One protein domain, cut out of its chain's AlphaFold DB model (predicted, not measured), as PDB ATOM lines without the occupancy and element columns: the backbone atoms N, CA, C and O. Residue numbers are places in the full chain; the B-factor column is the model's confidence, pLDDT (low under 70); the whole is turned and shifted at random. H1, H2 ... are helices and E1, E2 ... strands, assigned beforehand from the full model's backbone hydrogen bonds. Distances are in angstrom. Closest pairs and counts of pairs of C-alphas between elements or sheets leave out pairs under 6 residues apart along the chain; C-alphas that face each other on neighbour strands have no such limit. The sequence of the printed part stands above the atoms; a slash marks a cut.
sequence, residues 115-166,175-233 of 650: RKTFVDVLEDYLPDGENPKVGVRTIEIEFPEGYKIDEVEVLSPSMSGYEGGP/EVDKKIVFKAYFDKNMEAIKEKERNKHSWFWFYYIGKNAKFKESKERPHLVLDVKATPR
ATOM      1  N   ARG A 115     -42.047 -42.216 -31.377       90.94
ATOM      2  CA  ARG A 115     -41.870 -43.183 -30.293       90.94
ATOM      3  C   ARG A 115     -40.376 -43.400 -30.061       90.94
ATOM      4  O   ARG A 115     -39.649 -43.714 -31.002       90.94
ATOM      5  N   LYS A 116     -39.901 -43.159 -28.838       91.00
ATOM      6  CA  LYS A 116     -38.489 -43.311 -28.459       91.00
ATOM      7  C   LYS A 116     -38.374 -44.156 -27.200       91.00
ATOM      8  O   LYS A 116     -39.056 -43.900 -26.211       91.00
ATOM      9  N   THR A 117     -37.439 -45.099 -27.228       91.25
ATOM     10  CA  THR A 117     -37.102 -45.920 -26.067       91.25
ATOM     11  C   THR A 117     -35.944 -45.294 -25.299       91.25
ATOM     12  O   THR A 117     -34.868 -45.064 -25.851       91.25
ATOM     13  N   PHE A 118     -36.154 -45.048 -24.013       88.44
ATOM     14  CA  PHE A 118     -35.146 -44.555 -23.088       88.44
ATOM     15  C   PHE A 118     -34.755 -45.682 -22.141       88.44
ATOM     16  O   PHE A 118     -35.614 -46.326 -21.539       88.44
ATOM     17  N   VAL A 119     -33.453 -45.928 -22.016       87.56
ATOM     18  CA  VAL A 119     -32.923 -47.028 -21.210       87.56
ATOM     19  C   VAL A 119     -31.937 -46.478 -20.202       87.56
ATOM     20  O   VAL A 119     -30.963 -45.826 -20.571       87.56
ATOM     21  N   ASP A 120     -32.168 -46.793 -18.935       86.12
ATOM     22  CA  ASP A 120     -31.228 -46.527 -17.857       86.12
ATOM     23  C   ASP A 120     -30.832 -47.839 -17.193       86.12
ATOM     24  O   ASP A 120     -31.679 -48.562 -16.667       86.12
ATOM     25  N   VAL A 121     -29.539 -48.161 -17.241       82.38
ATOM     26  CA  VAL A 121     -28.983 -49.394 -16.674       82.38
ATOM     27  C   VAL A 121     -28.148 -49.042 -15.453       82.38
ATOM     28  O   VAL A 121     -27.228 -48.223 -15.514       82.38
ATOM     29  N   LEU A 122     -28.438 -49.695 -14.331       80.25
ATOM     30  CA  LEU A 122     -27.610 -49.582 -13.141       80.25
ATOM     31  C   LEU A 122     -26.356 -50.450 -13.315       80.25
ATOM     32  O   LEU A 122     -26.413 -51.672 -13.196       80.25
ATOM     33  N   GLU A 123     -25.222 -49.817 -13.623       76.94
ATOM     34  CA  GLU A 123     -23.940 -50.515 -13.815       76.94
ATOM     35  C   GLU A 123     -23.349 -51.048 -12.508       76.94
ATOM     36  O   GLU A 123     -22.800 -52.149 -12.482       76.94
ATOM     37  N   ASP A 124     -23.524 -50.307 -11.415       76.00
ATOM     38  CA  ASP A 124     -23.091 -50.697 -10.077       76.00
ATOM     39  C   ASP A 124     -24.287 -51.218  -9.258       76.00
ATOM     40  O   ASP A 124     -24.880 -50.515  -8.439       76.00
ATOM     41  N   TYR A 125     -24.695 -52.458  -9.529       70.50
ATOM     42  CA  TYR A 125     -25.936 -53.055  -9.012       70.50
ATOM     43  C   TYR A 125     -25.725 -54.148  -7.958       70.50
ATOM     44  O   TYR A 125     -26.700 -54.684  -7.430       70.50
ATOM     45  N   LEU A 126     -24.475 -54.507  -7.658       70.88
ATOM     46  CA  LEU A 126     -24.181 -55.526  -6.655       70.88
ATOM     47  C   LEU A 126     -24.319 -54.924  -5.244       70.88
ATOM     48  O   LEU A 126     -23.831 -53.815  -5.017       70.88
ATOM     49  N   PRO A 127     -25.011 -55.604  -4.310       66.50
ATOM     50  CA  PRO A 127     -25.036 -55.206  -2.907       66.50
ATOM     51  C   PRO A 127     -23.718 -55.589  -2.214       66.50
ATOM     52  O   PRO A 127     -23.178 -56.668  -2.456       66.50
ATOM     53  N   ASP A 128     -23.242 -54.749  -1.292       65.56
ATOM     54  CA  ASP A 128     -21.961 -54.934  -0.581       65.56
ATOM     55  C   ASP A 128     -22.029 -55.979   0.560       65.56
ATOM     56  O   ASP A 128     -21.125 -56.090   1.384       65.56
ATOM     57  N   GLY A 129     -23.114 -56.759   0.634       61.22
ATOM     58  CA  GLY A 129     -23.296 -57.880   1.566       61.22
ATOM     59  C   GLY A 129     -23.791 -57.520   2.975       61.22
ATOM     60  O   GLY A 129     -24.430 -58.359   3.605       61.22
ATOM     61  N   GLU A 130     -23.575 -56.294   3.464       62.41
ATOM     62  CA  GLU A 130     -24.047 -55.866   4.800       62.41
ATOM     63  C   GLU A 130     -25.410 -55.155   4.782       62.41
ATOM     64  O   GLU A 130     -26.192 -55.295   5.722       62.41
ATOM     65  N   ASN A 131     -25.730 -54.426   3.704       67.62
ATOM     66  CA  ASN A 131     -26.936 -53.597   3.595       67.62
ATOM     67  C   ASN A 131     -27.598 -53.721   2.209       67.62
ATOM     68  O   ASN A 131     -26.906 -53.962   1.217       67.62
ATOM     69  N   PRO A 132     -28.931 -53.542   2.106       69.50
ATOM     70  CA  PRO A 132     -29.600 -53.420   0.814       69.50
ATOM     71  C   PRO A 132     -29.146 -52.149   0.079       69.50
ATOM     72  O   PRO A 132     -28.915 -51.110   0.702       69.50
ATOM     73  N   LYS A 133     -29.059 -52.209  -1.254       73.50
ATOM     74  CA  LYS A 133     -28.675 -51.063  -2.091       73.50
ATOM     75  C   LYS A 133     -29.920 -50.293  -2.517       73.50
ATOM     76  O   LYS A 133     -30.818 -50.858  -3.140       73.50
ATOM     77  N   VAL A 134     -29.974 -49.008  -2.178       74.69
ATOM     78  CA  VAL A 134     -31.117 -48.131  -2.467       74.69
ATOM     79  C   VAL A 134     -30.619 -46.851  -3.111       74.69
ATOM     80  O   VAL A 134     -29.618 -46.286  -2.678       74.69
ATOM     81  N   GLY A 135     -31.338 -46.366  -4.117       76.62
ATOM     82  CA  GLY A 135     -31.025 -45.085  -4.727       76.62
ATOM     83  C   GLY A 135     -32.136 -44.551  -5.614       76.62
ATOM     84  O   GLY A 135     -33.151 -45.208  -5.859       76.62
ATOM     85  N   VAL A 136     -31.914 -43.327  -6.081       79.44
ATOM     86  CA  VAL A 136     -32.774 -42.621  -7.029       79.44
ATOM     87  C   VAL A 136     -31.970 -42.376  -8.288       79.44
ATOM     88  O   VAL A 136     -30.802 -41.996  -8.210       79.44
ATOM     89  N   ARG A 137     -32.594 -42.593  -9.438       82.06
ATOM     90  CA  ARG A 137     -32.029 -42.262 -10.743       82.06
ATOM     91  C   ARG A 137     -33.037 -41.472 -11.556       82.06
ATOM     92  O   ARG A 137     -34.241 -41.518 -11.288       82.06
ATOM     93  N   THR A 138     -32.517 -40.759 -12.543       84.56
ATOM     94  CA  THR A 138     -33.294 -39.885 -13.416       84.56
ATOM     95  C   THR A 138     -32.985 -40.217 -14.863       84.56
ATOM     96  O   THR A 138     -31.819 -40.368 -15.224       84.56
ATOM     97  N   ILE A 139     -34.029 -40.312 -15.678       87.56
ATOM     98  CA  ILE A 139     -33.938 -40.407 -17.132       87.56
ATOM     99  C   ILE A 139     -34.410 -39.080 -17.713       87.56
ATOM    100  O   ILE A 139     -35.546 -38.679 -17.475       87.56
ATOM    101  N   GLU A 140     -33.563 -38.408 -18.485       89.75
ATOM    102  CA  GLU A 140     -33.969 -37.209 -19.220       89.75
ATOM    103  C   GLU A 140     -34.672 -37.617 -20.520       89.75
ATOM    104  O   GLU A 140     -34.061 -38.176 -21.432       89.75
ATOM    105  N   ILE A 141     -35.975 -37.356 -20.587       89.12
ATOM    106  CA  ILE A 141     -36.801 -37.557 -21.775       89.12
ATOM    107  C   ILE A 141     -36.828 -36.240 -22.544       89.12
ATOM    108  O   ILE A 141     -37.295 -35.226 -22.022       89.12
ATOM    109  N   GLU A 142     -36.364 -36.257 -23.792       88.94
ATOM    110  CA  GLU A 142     -36.328 -35.076 -24.656       88.94
ATOM    111  C   GLU A 142     -36.829 -35.386 -26.075       88.94
ATOM    112  O   GLU A 142     -36.326 -36.268 -26.788       88.94
ATOM    113  N   PHE A 143     -37.823 -34.607 -26.494       89.38
ATOM    114  CA  PHE A 143     -38.346 -34.550 -27.851       89.38
ATOM    115  C   PHE A 143     -38.108 -33.160 -28.462       89.38
ATOM    116  O   PHE A 143     -37.927 -32.186 -27.720       89.38
ATOM    117  N   PRO A 144     -38.094 -33.056 -29.806       88.25
ATOM    118  CA  PRO A 144     -38.009 -31.777 -30.504       88.25
ATOM    119  C   PRO A 144     -39.010 -30.744 -29.982       88.25
ATOM    120  O   PRO A 144     -40.066 -31.076 -29.438       88.25
ATOM    121  N   GLU A 145     -38.656 -29.472 -30.129       83.81
ATOM    122  CA  GLU A 145     -39.545 -28.366 -29.784       83.81
ATOM    123  C   GLU A 145     -40.859 -28.454 -30.581       83.81
ATOM    124  O   GLU A 145     -40.872 -28.903 -31.726       83.81
ATOM    125  N   GLY A 146     -41.981 -28.117 -29.937       84.50
ATOM    126  CA  GLY A 146     -43.318 -28.254 -30.524       84.50
ATOM    127  C   GLY A 146     -43.968 -29.638 -30.391       84.50
ATOM    128  O   GLY A 146     -45.123 -29.787 -30.775       84.50
ATOM    129  N   TYR A 147     -43.299 -30.639 -29.811       88.75
ATOM    130  CA  TYR A 147     -43.920 -31.928 -29.463       88.75
ATOM    131  C   TYR A 147     -44.413 -31.943 -28.010       88.75
ATOM    132  O   TYR A 147     -43.859 -31.269 -27.144       88.75
ATOM    133  N   LYS A 148     -45.449 -32.722 -27.712       88.38
ATOM    134  CA  LYS A 148     -45.907 -32.988 -26.342       88.38
ATOM    135  C   LYS A 148     -45.772 -34.473 -26.039       88.38
ATOM    136  O   LYS A 148     -46.012 -35.304 -26.905       88.38
ATOM    137  N   ILE A 149     -45.349 -34.808 -24.826       88.00
ATOM    138  CA  ILE A 149     -45.304 -36.198 -24.364       88.00
ATOM    139  C   ILE A 149     -46.726 -36.612 -23.963       88.00
ATOM    140  O   ILE A 149     -47.291 -36.014 -23.049       88.00
ATOM    141  N   ASP A 150     -47.285 -37.634 -24.616       82.56
ATOM    142  CA  ASP A 150     -48.664 -38.091 -24.371       82.56
ATOM    143  C   ASP A 150     -48.721 -39.383 -23.562       82.56
ATOM    144  O   ASP A 150     -49.571 -39.549 -22.686       82.56
ATOM    145  N   GLU A 151     -47.812 -40.311 -23.858       83.88
ATOM    146  CA  GLU A 151     -47.828 -41.658 -23.302       83.88
ATOM    147  C   GLU A 151     -46.414 -42.092 -22.927       83.88
ATOM    148  O   GLU A 151     -45.464 -41.924 -23.692       83.88
ATOM    149  N   VAL A 152     -46.282 -42.665 -21.732       84.62
ATOM    150  CA  VAL A 152     -45.054 -43.305 -21.263       84.62
ATOM    151  C   VAL A 152     -45.407 -44.715 -20.820       84.62
ATOM    152  O   VAL A 152     -46.092 -44.907 -19.815       84.62
ATOM    153  N   GLU A 153     -44.925 -45.703 -21.564       83.44
ATOM    154  CA  GLU A 153     -45.058 -47.117 -21.244       83.44
ATOM    155  C   GLU A 153     -43.769 -47.617 -20.581       83.44
ATOM    156  O   GLU A 153     -42.660 -47.381 -21.059       83.44
ATOM    157  N   VAL A 154     -43.890 -48.317 -19.453       79.75
ATOM    158  CA  VAL A 154     -42.742 -48.955 -18.795       79.75
ATOM    159  C   VAL A 154     -42.641 -50.386 -19.312       79.75
ATOM    160  O   VAL A 154     -43.394 -51.256 -18.878       79.75
ATOM    161  N   LEU A 155     -41.705 -50.637 -20.230       80.12
ATOM    162  CA  LEU A 155     -41.493 -51.971 -20.809       80.12
ATOM    163  C   LEU A 155     -40.723 -52.894 -19.860       80.12
ATOM    164  O   LEU A 155     -40.947 -54.104 -19.829       80.12
ATOM    165  N   SER A 156     -39.800 -52.326 -19.083       74.00
ATOM    166  CA  SER A 156     -39.045 -53.060 -18.073       74.00
ATOM    167  C   SER A 156     -38.751 -52.163 -16.876       74.00
ATOM    168  O   SER A 156     -38.357 -51.013 -17.082       74.00
ATOM    169  N   PRO A 157     -38.915 -52.657 -15.639       64.38
ATOM    170  CA  PRO A 157     -39.335 -54.016 -15.267       64.38
ATOM    171  C   PRO A 157     -40.810 -54.292 -15.599       64.38
ATOM    172  O   PRO A 157     -41.636 -53.381 -15.583       64.38
ATOM    173  N   SER A 158     -41.173 -55.555 -15.853       55.69
ATOM    174  CA  SER A 158     -42.581 -55.905 -16.083       55.69
ATOM    175  C   SER A 158     -43.431 -55.528 -14.860       55.69
ATOM    176  O   SER A 158     -43.107 -55.933 -13.738       55.69
ATOM    177  N   MET A 159     -44.545 -54.820 -15.073       48.28
ATOM    178  CA  MET A 159     -45.486 -54.377 -14.026       48.28
ATOM    179  C   MET A 159     -46.065 -55.512 -13.156       48.28
ATOM    180  O   MET A 159     -46.630 -55.250 -12.102       48.28
ATOM    181  N   SER A 160     -45.870 -56.784 -13.522       42.50
ATOM    182  CA  SER A 160     -46.217 -57.945 -12.683       42.50
ATOM    183  C   SER A 160     -45.428 -58.036 -11.361       42.50
ATOM    184  O   SER A 160     -45.775 -58.833 -10.495       42.50
ATOM    185  N   GLY A 161     -44.397 -57.202 -11.175       46.25
ATOM    186  CA  GLY A 161     -43.657 -57.055  -9.916       46.25
ATOM    187  C   GLY A 161     -44.166 -55.950  -8.979       46.25
ATOM    188  O   GLY A 161     -43.520 -55.697  -7.959       46.25
ATOM    189  N   TYR A 162     -45.277 -55.273  -9.303       44.81
ATOM    190  CA  TYR A 162     -45.858 -54.204  -8.478       44.81
ATOM    191  C   TYR A 162     -46.630 -54.770  -7.276       44.81
ATOM    192  O   TYR A 162     -47.847 -54.668  -7.160       44.81
ATOM    193  N   GLU A 163     -45.912 -55.374  -6.336       40.94
ATOM    194  CA  GLU A 163     -46.453 -55.675  -5.013       40.94
ATOM    195  C   GLU A 163     -45.878 -54.673  -4.021       40.94
ATOM    196  O   GLU A 163     -44.682 -54.685  -3.731       40.94
ATOM    197  N   GLY A 164     -46.745 -53.775  -3.552       39.41
ATOM    198  CA  GLY A 164     -46.390 -52.615  -2.748       39.41
ATOM    199  C   GLY A 164     -45.475 -52.899  -1.556       39.41
ATOM    200  O   GLY A 164     -45.616 -53.896  -0.864       39.41
ATOM    201  N   GLY A 165     -44.596 -51.937  -1.281       46.78
ATOM    202  CA  GLY A 165     -43.840 -51.841  -0.033       46.78
ATOM    203  C   GLY A 165     -42.510 -52.610  -0.021       46.78
ATOM    204  O   GLY A 165     -42.435 -53.744  -0.496       46.78
ATOM    205  N   PRO A 166     -41.433 -52.014   0.527       43.41
ATOM    206  CA  PRO A 166     -40.226 -52.761   0.831       43.41
ATOM    207  C   PRO A 166     -40.561 -53.678   2.011       43.41
ATOM    208  O   PRO A 166     -40.892 -53.193   3.087       43.41
ATOM    209  N   GLU A 175     -37.992 -62.767   6.230       49.19
ATOM    210  CA  GLU A 175     -37.688 -61.760   5.203       49.19
ATOM    211  C   GLU A 175     -37.736 -62.435   3.826       49.19
ATOM    212  O   GLU A 175     -36.884 -63.260   3.494       49.19
ATOM    213  N   VAL A 176     -38.721 -62.078   3.001       46.47
ATOM    214  CA  VAL A 176     -38.703 -62.457   1.585       46.47
ATOM    215  C   VAL A 176     -37.755 -61.494   0.873       46.47
ATOM    216  O   VAL A 176     -38.129 -60.367   0.546       46.47
ATOM    217  N   ASP A 177     -36.505 -61.916   0.680       53.06
ATOM    218  CA  ASP A 177     -35.472 -61.121   0.007       53.06
ATOM    219  C   ASP A 177     -35.812 -61.001  -1.492       53.06
ATOM    220  O   ASP A 177     -35.521 -61.884  -2.305       53.06
ATOM    221  N   LYS A 178     -36.548 -59.944  -1.860       53.44
ATOM    222  CA  LYS A 178     -36.969 -59.706  -3.248       53.44
ATOM    223  C   LYS A 178     -35.763 -59.269  -4.085       53.44
ATOM    224  O   LYS A 178     -34.984 -58.406  -3.687       53.44
ATOM    225  N   LYS A 179     -35.642 -59.853  -5.282       53.81
ATOM    226  CA  LYS A 179     -34.486 -59.682  -6.178       53.81
ATOM    227  C   LYS A 179     -34.272 -58.216  -6.595       53.81
ATOM    228  O   LYS A 179     -33.135 -57.761  -6.598       53.81
ATOM    229  N   ILE A 180     -35.346 -57.481  -6.902       58.62
ATOM    230  CA  ILE A 180     -35.376 -56.019  -7.095       58.62
ATOM    231  C   ILE A 180     -36.796 -55.526  -6.752       58.62
ATOM    232  O   ILE A 180     -37.767 -56.172  -7.147       58.62
ATOM    233  N   VAL A 181     -36.937 -54.393  -6.057       55.78
ATOM    234  CA  VAL A 181     -38.214 -53.666  -5.922       55.78
ATOM    235  C   VAL A 181     -38.070 -52.298  -6.581       55.78
ATOM    236  O   VAL A 181     -37.192 -51.512  -6.225       55.78
ATOM    237  N   PHE A 182     -38.945 -52.017  -7.542       57.66
ATOM    238  CA  PHE A 182     -39.022 -50.726  -8.212       57.66
ATOM    239  C   PHE A 182     -40.195 -49.952  -7.629       57.66
ATOM    240  O   PHE A 182     -41.334 -50.408  -7.682       57.66
ATOM    241  N   LYS A 183     -39.925 -48.772  -7.072       56.91
ATOM    242  CA  LYS A 183     -40.974 -47.829  -6.680       56.91
ATOM    243  C   LYS A 183     -40.880 -46.642  -7.620       56.91
ATOM    244  O   LYS A 183     -40.304 -45.610  -7.289       56.91
ATOM    245  N   ALA A 184     -41.386 -46.805  -8.836       52.97
ATOM    246  CA  ALA A 184     -41.626 -45.632  -9.658       52.97
ATOM    247  C   ALA A 184     -42.682 -44.796  -8.919       52.97
ATOM    248  O   ALA A 184     -43.717 -45.328  -8.531       52.97
ATOM    249  N   TYR A 185     -42.469 -43.495  -8.719       62.38
ATOM    250  CA  TYR A 185     -43.600 -42.596  -8.462       62.38
ATOM    251  C   TYR A 185     -44.359 -42.429  -9.782       62.38
ATOM    252  O   TYR A 185     -44.423 -41.335 -10.330       62.38
ATOM    253  N   PHE A 186     -44.841 -43.545 -10.331       63.66
ATOM    254  CA  PHE A 186     -45.431 -43.629 -11.655       63.66
ATOM    255  C   PHE A 186     -46.567 -42.620 -11.755       63.66
ATOM    256  O   PHE A 186     -46.530 -41.761 -12.623       63.66
ATOM    257  N   ASP A 187     -47.450 -42.610 -10.757       65.38
ATOM    258  CA  ASP A 187     -48.564 -41.667 -10.679       65.38
ATOM    259  C   ASP A 187     -48.096 -40.204 -10.680       65.38
ATOM    260  O   ASP A 187     -48.626 -39.405 -11.441       65.38
ATOM    261  N   LYS A 188     -47.038 -39.850  -9.932       70.94
ATOM    262  CA  LYS A 188     -46.544 -38.457  -9.892       70.94
ATOM    263  C   LYS A 188     -45.790 -38.038 -11.156       70.94
ATOM    264  O   LYS A 188     -45.914 -36.890 -11.568       70.94
ATOM    265  N   ASN A 189     -44.988 -38.927 -11.750       74.88
ATOM    266  CA  ASN A 189     -44.332 -38.645 -13.032       74.88
ATOM    267  C   ASN A 189     -45.397 -38.490 -14.133       74.88
ATOM    268  O   ASN A 189     -45.337 -37.550 -14.919       74.88
ATOM    269  N   MET A 190     -46.419 -39.352 -14.133       70.50
ATOM    270  CA  MET A 190     -47.530 -39.295 -15.083       70.50
ATOM    271  C   MET A 190     -48.412 -38.052 -14.896       70.50
ATOM    272  O   MET A 190     -48.772 -37.422 -15.890       70.50
ATOM    273  N   GLU A 191     -48.729 -37.653 -13.660       72.81
ATOM    274  CA  GLU A 191     -49.421 -36.386 -13.357       72.81
ATOM    275  C   GLU A 191     -48.614 -35.181 -13.869       72.81
ATOM    276  O   GLU A 191     -49.144 -34.325 -14.577       72.81
ATOM    277  N   ALA A 192     -47.303 -35.154 -13.607       73.69
ATOM    278  CA  ALA A 192     -46.431 -34.055 -14.020       73.69
ATOM    279  C   ALA A 192     -46.280 -33.911 -15.547       73.69
ATOM    280  O   ALA A 192     -46.025 -32.802 -16.027       73.69
ATOM    281  N   ILE A 193     -46.412 -35.007 -16.300       75.56
ATOM    282  CA  ILE A 193     -46.410 -35.000 -17.770       75.56
ATOM    283  C   ILE A 193     -47.735 -34.449 -18.305       75.56
ATOM    284  O   ILE A 193     -47.724 -33.544 -19.141       75.56
ATOM    285  N   LYS A 194     -48.869 -34.935 -17.780       68.69
ATOM    286  CA  LYS A 194     -50.211 -34.555 -18.252       68.69
ATOM    287  C   LYS A 194     -50.542 -33.080 -18.029       68.69
ATOM    288  O   LYS A 194     -51.229 -32.485 -18.848       68.69
ATOM    289  N   GLU A 195     -50.050 -32.470 -16.955       63.84
ATOM    290  CA  GLU A 195     -50.420 -31.094 -16.592       63.84
ATOM    291  C   GLU A 195     -49.730 -29.993 -17.415       63.84
ATOM    292  O   GLU A 195     -50.113 -28.829 -17.303       63.84
ATOM    293  N   LYS A 196     -48.666 -30.298 -18.175       64.81
ATOM    294  CA  LYS A 196     -47.756 -29.249 -18.685       64.81
ATOM    295  C   LYS A 196     -47.395 -29.339 -20.167       64.81
ATOM    296  O   LYS A 196     -46.564 -28.546 -20.609       64.81
ATOM    297  N   GLU A 197     -47.965 -30.300 -20.896       68.88
ATOM    298  CA  GLU A 197     -47.761 -30.526 -22.339       68.88
ATOM    299  C   GLU A 197     -46.292 -30.461 -22.794       68.88
ATOM    300  O   GLU A 197     -45.990 -30.019 -23.896       68.88
ATOM    301  N   ARG A 198     -45.326 -30.835 -21.950       79.56
ATOM    302  CA  ARG A 198     -43.902 -30.547 -22.198       79.56
ATOM    303  C   ARG A 198     -43.307 -31.485 -23.251       79.56
ATOM    304  O   ARG A 198     -43.668 -32.655 -23.314       79.56
ATOM    305  N   ASN A 199     -42.321 -30.986 -23.997       81.31
ATOM    306  CA  ASN A 199     -41.437 -31.791 -24.851       81.31
ATOM    307  C   ASN A 199     -40.239 -32.385 -24.085       81.31
ATOM    308  O   ASN A 199     -39.531 -33.242 -24.614       81.31
ATOM    309  N   LYS A 200     -39.989 -31.912 -22.855       87.00
ATOM    310  CA  LYS A 200     -38.902 -32.364 -21.978       87.00
ATOM    311  C   LYS A 200     -39.424 -32.753 -20.601       87.00
ATOM    312  O   LYS A 200     -40.191 -31.997 -19.992       87.00
ATOM    313  N   HIS A 201     -38.978 -33.895 -20.090       87.50
ATOM    314  CA  HIS A 201     -39.335 -34.366 -18.757       87.50
ATOM    315  C   HIS A 201     -38.221 -35.208 -18.130       87.50
ATOM    316  O   HIS A 201     -37.751 -36.173 -18.723       87.50
ATOM    317  N   SER A 202     -37.854 -34.883 -16.896       86.81
ATOM    318  CA  SER A 202     -36.924 -35.680 -16.099       86.81
ATOM    319  C   SER A 202     -37.714 -36.743 -15.329       86.81
ATOM    320  O   SER A 202     -38.436 -36.417 -14.388       86.81
ATOM    321  N   TRP A 203     -37.606 -38.007 -15.736       84.38
ATOM    322  CA  TRP A 203     -38.330 -39.128 -15.138       84.38
ATOM    323  C   TRP A 203     -37.541 -39.744 -13.987       84.38
ATOM    324  O   TRP A 203     -36.480 -40.336 -14.192       84.38
ATOM    325  N   PHE A 204     -38.080 -39.668 -12.772       82.75
ATOM    326  CA  PHE A 204     -37.412 -40.198 -11.583       82.75
ATOM    327  C   PHE A 204     -37.885 -41.612 -11.253       82.75
ATOM    328  O   PHE A 204     -39.089 -41.886 -11.203       82.75
ATOM    329  N   TRP A 205     -36.946 -42.500 -10.935       75.81
ATOM    330  CA  TRP A 205     -37.248 -43.851 -10.475       75.81
ATOM    331  C   TRP A 205     -36.382 -44.262  -9.286       75.81
ATOM    332  O   TRP A 205     -35.220 -43.872  -9.158       75.81
ATOM    333  N   PHE A 206     -36.983 -45.043  -8.389       73.69
ATOM    334  CA  PHE A 206     -36.335 -45.555  -7.186       73.69
ATOM    335  C   PHE A 206     -36.090 -47.045  -7.349       73.69
ATOM    336  O   PHE A 206     -36.996 -47.788  -7.746       73.69
ATOM    337  N   TYR A 207     -34.893 -47.476  -6.975       74.00
ATOM    338  CA  TYR A 207     -34.532 -48.883  -6.930       74.00
ATOM    339  C   TYR A 207     -34.211 -49.313  -5.504       74.00
ATOM    340  O   TYR A 207     -33.620 -48.565  -4.723       74.00
ATOM    341  N   TYR A 208     -34.594 -50.543  -5.187       74.12
ATOM    342  CA  TYR A 208     -34.213 -51.254  -3.978       74.12
ATOM    343  C   TYR A 208     -33.718 -52.643  -4.376       74.12
ATOM    344  O   TYR A 208     -34.430 -53.393  -5.048       74.12
ATOM    345  N   ILE A 209     -32.505 -52.986  -3.957       72.06
ATOM    346  CA  ILE A 209     -31.873 -54.281  -4.209       72.06
ATOM    347  C   ILE A 209     -31.595 -54.919  -2.854       72.06
ATOM    348  O   ILE A 209     -30.871 -54.356  -2.030       72.06
ATOM    349  N   GLY A 210     -32.201 -56.082  -2.619       70.19
ATOM    350  CA  GLY A 210     -32.046 -56.835  -1.379       70.19
ATOM    351  C   GLY A 210     -30.595 -57.247  -1.122       70.19
ATOM    352  O   GLY A 210     -29.834 -57.505  -2.055       70.19
ATOM    353  N   LYS A 211     -30.208 -57.321   0.156       69.06
ATOM    354  CA  LYS A 211     -28.823 -57.592   0.582       69.06
ATOM    355  C   LYS A 211     -28.276 -58.940   0.078       69.06
ATOM    356  O   LYS A 211     -27.078 -59.030  -0.162       69.06
ATOM    357  N   ASN A 212     -29.126 -59.955  -0.149       66.31
ATOM    358  CA  ASN A 212     -28.714 -61.248  -0.720       66.31
ATOM    359  C   ASN A 212     -29.201 -61.474  -2.165       66.31
ATOM    360  O   ASN A 212     -29.244 -62.621  -2.627       66.31
ATOM    361  N   ALA A 213     -29.576 -60.419  -2.897       66.75
ATOM    362  CA  ALA A 213     -29.989 -60.542  -4.292       66.75
ATOM    363  C   ALA A 213     -28.844 -61.109  -5.155       66.75
ATOM    364  O   ALA A 213     -27.745 -60.561  -5.205       66.75
ATOM    365  N   LYS A 214     -29.098 -62.225  -5.854       65.44
ATOM    366  CA  LYS A 214     -28.128 -62.866  -6.758       65.44
ATOM    367  C   LYS A 214     -28.557 -62.703  -8.208       65.44
ATOM    368  O   LYS A 214     -29.617 -63.202  -8.583       65.44
ATOM    369  N   PHE A 215     -27.712 -62.086  -9.022       67.06
ATOM    370  CA  PHE A 215     -27.918 -61.931 -10.461       67.06
ATOM    371  C   PHE A 215     -27.103 -62.996 -11.203       67.06
ATOM    372  O   PHE A 215     -25.893 -63.094 -11.019       67.06
ATOM    373  N   LYS A 216     -27.773 -63.847 -11.980       60.91
ATOM    374  CA  LYS A 216     -27.169 -64.987 -12.684       60.91
ATOM    375  C   LYS A 216     -26.527 -64.583 -14.010       60.91
ATOM    376  O   LYS A 216     -25.550 -65.200 -14.417       60.91
ATOM    377  N   GLU A 217     -27.062 -63.558 -14.669       62.41
ATOM    378  CA  GLU A 217     -26.618 -63.099 -15.988       62.41
ATOM    379  C   GLU A 217     -26.610 -61.568 -16.064       62.41
ATOM    380  O   GLU A 217     -27.370 -60.895 -15.368       62.41
ATOM    381  N   SER A 218     -25.800 -61.001 -16.965       58.12
ATOM    382  CA  SER A 218     -25.740 -59.548 -17.207       58.12
ATOM    383  C   SER A 218     -27.070 -58.945 -17.675       58.12
ATOM    384  O   SER A 218     -27.278 -57.745 -17.525       58.12
ATOM    385  N   LYS A 219     -27.986 -59.764 -18.204       59.47
ATOM    386  CA  LYS A 219     -29.344 -59.362 -18.592       59.47
ATOM    387  C   LYS A 219     -30.293 -59.171 -17.403       59.47
ATOM    388  O   LYS A 219     -31.334 -58.548 -17.563       59.47
ATOM    389  N   GLU A 220     -29.937 -59.662 -16.212       63.47
ATOM    390  CA  GLU A 220     -30.725 -59.473 -14.985       63.47
ATOM    391  C   GLU A 220     -30.387 -58.164 -14.247       63.47
ATOM    392  O   GLU A 220     -30.896 -57.929 -13.150       63.47
ATOM    393  N   ARG A 221     -29.524 -57.312 -14.823       70.06
ATOM    394  CA  ARG A 221     -29.173 -56.003 -14.252       70.06
ATOM    395  C   ARG A 221     -30.433 -55.165 -14.027       70.06
ATOM    396  O   ARG A 221     -31.266 -55.122 -14.931       70.06
ATOM    397  N   PRO A 222     -30.570 -54.455 -12.894       72.56
ATOM    398  CA  PRO A 222     -31.635 -53.480 -12.713       72.56
ATOM    399  C   PRO A 222     -31.562 -52.424 -13.813       72.56
ATOM    400  O   PRO A 222     -30.570 -51.707 -13.946       72.56
ATOM    401  N   HIS A 223     -32.615 -52.355 -14.613       74.00
ATOM    402  CA  HIS A 223     -32.755 -51.369 -15.664       74.00
ATOM    403  C   HIS A 223     -34.189 -50.861 -15.697       74.00
ATOM    404  O   HIS A 223     -35.122 -51.590 -15.353       74.00
ATOM    405  N   LEU A 224     -34.337 -49.613 -16.117       80.19
ATOM    406  CA  LEU A 224     -35.615 -49.030 -16.474       80.19
ATOM    407  C   LEU A 224     -35.612 -48.809 -17.983       80.19
ATOM    408  O   LEU A 224     -34.728 -48.138 -18.514       80.19
ATOM    409  N   VAL A 225     -36.591 -49.398 -18.661       84.31
ATOM    410  CA  VAL A 225     -36.846 -49.173 -20.084       84.31
ATOM    411  C   VAL A 225     -38.193 -48.485 -20.181       84.31
ATOM    412  O   VAL A 225     -39.229 -49.083 -19.878       84.31
ATOM    413  N   LEU A 226     -38.149 -47.221 -20.578       85.62
ATOM    414  CA  LEU A 226     -39.319 -46.427 -20.902       85.62
ATOM    415  C   LEU A 226     -39.483 -46.405 -22.404       85.62
ATOM    416  O   LEU A 226     -38.514 -46.227 -23.137       85.62
ATOM    417  N   ASP A 227     -40.713 -46.516 -22.846       89.12
ATOM    418  CA  ASP A 227     -41.082 -46.300 -24.221       89.12
ATOM    419  C   ASP A 227     -42.077 -45.152 -24.275       89.12
ATOM    420  O   ASP A 227     -43.167 -45.212 -23.709       89.12
ATOM    421  N   VAL A 228     -41.632 -44.045 -24.857       90.00
ATOM    422  CA  VAL A 228     -42.317 -42.762 -24.752       90.00
ATOM    423  C   VAL A 228     -42.838 -42.368 -26.119       90.00
ATOM    424  O   VAL A 228     -42.068 -42.301 -27.081       90.00
ATOM    425  N   LYS A 229     -44.133 -42.067 -26.189       90.00
ATOM    426  CA  LYS A 229     -44.788 -41.500 -27.363       90.00
ATOM    427  C   LYS A 229     -44.992 -40.000 -27.166       90.00
ATOM    428  O   LYS A 229     -45.533 -39.565 -26.147       90.00
ATOM    429  N   ALA A 230     -44.590 -39.227 -28.165       89.62
ATOM    430  CA  ALA A 230     -44.837 -37.797 -28.234       89.62
ATOM    431  C   ALA A 230     -45.524 -37.429 -29.552       89.62
ATOM    432  O   ALA A 230     -45.068 -37.845 -30.622       89.62
ATOM    433  N   THR A 231     -46.595 -36.641 -29.488       88.88
ATOM    434  CA  THR A 231     -47.299 -36.112 -30.665       88.88
ATOM    435  C   THR A 231     -46.914 -34.658 -30.950       88.88
ATOM    436  O   THR A 231     -46.556 -33.913 -30.030       88.88
ATOM    437  N   PRO A 232     -46.928 -34.235 -32.225       89.12
ATOM    438  CA  PRO A 232     -46.764 -32.830 -32.588       89.12
ATOM    439  C   PRO A 232     -47.941 -31.993 -32.058       89.12
ATOM    440  O   PRO A 232     -49.089 -32.431 -32.098       89.12
ATOM    441  N   ARG A 233     -47.667 -30.777 -31.576       87.75
ATOM    442  CA  ARG A 233     -48.702 -29.790 -31.222       87.75
ATOM    443  C   ARG A 233     -49.275 -29.120 -32.476       87.75
ATOM    444  O   ARG A 233     -48.633 -29.114 -33.527       87.75
TER     445      ARG A 233
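Overview. This is residues 115 to 166 and 175 to 233 of the 650 residues of an uncharacterized protein of Candidatus Altiarchaeales archaeon (UniProt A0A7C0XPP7). Two three-stranded sheets lie face to face as a long sandwich, E1, E6 and E3 in one and E2, E5 and E4 in the other, with their strands nearly aligned. One short helix, H1, packs along a side of it, next to E3 and E5. The printed part has 111 residues, with one named helix and six named strands in the order E1 E2 E3 E4 H1 E5 E6; both sheets are antiparallel and the class is mostly strand. It is only just compact, close to loose, with a radius of gyration of the C-alphas of 15.5 A, and spans 50 by 26 by 21 A.

Arrangement. Start at E1, residues 115 to 121, an edge strand antiparallel to E6, residues 223 to 232; N 118 and O 226 are 2.8 A apart. On the other side of E6 from E1 find E3, residues 147 to 156, the other edge strand, antiparallel to E6 with N 153 and O 227 at 2.8 A; E3 bends by 58 degrees at residue 150, and this sheet is strongly twisted. In the other sheet, E2, residues 133 to 142, is antiparallel to E5, residues 200 to 209, with N 137 and O 205 at 2.9 A. On the other side of E5 is E4, residues 181 to 184, with N 181 and O 208 at 2.9 A. The sheets form a sandwich, two sheets face to face: the parts that face each other are 11.2 A centre to centre, and the strands of the one sheet stand at 13 degrees to those of the other. H1, residues 186 to 194, is on both sheets: its closest C-alphas are Ile 193 to Ile 149 of E3, 6.8 A, and Asn 189 to Trp 203 of E5, 6.4 A. Every O i to N i+4 pair in H1 is within hydrogen-bond range.

Along the chain. Find C-alpha 115 at (-41.870, -43.183, -30.293), where E1 begins its 19.8 A. E2 spans 28.7 A, E3 24.5 A, E4 9.5 A, H1 12.2 A and E5 29.1 A. E6 runs 28.7 A to C-alpha 232 at (-46.764, -32.830, -32.588).

Size, cuts and confidence. The C-alphas farthest apart, Glu 130 and Arg 233, are 50.8 A apart. Residues 167 to 174 are not printed, and C-alphas 166 and 175 are 10.3 A apart across this cut. The links E1 to E2 and E5 to E6 are long. The mean pLDDT of the printed part is 72.6; 43 residues are under 70, among them 157 to 166 and 175 to 187.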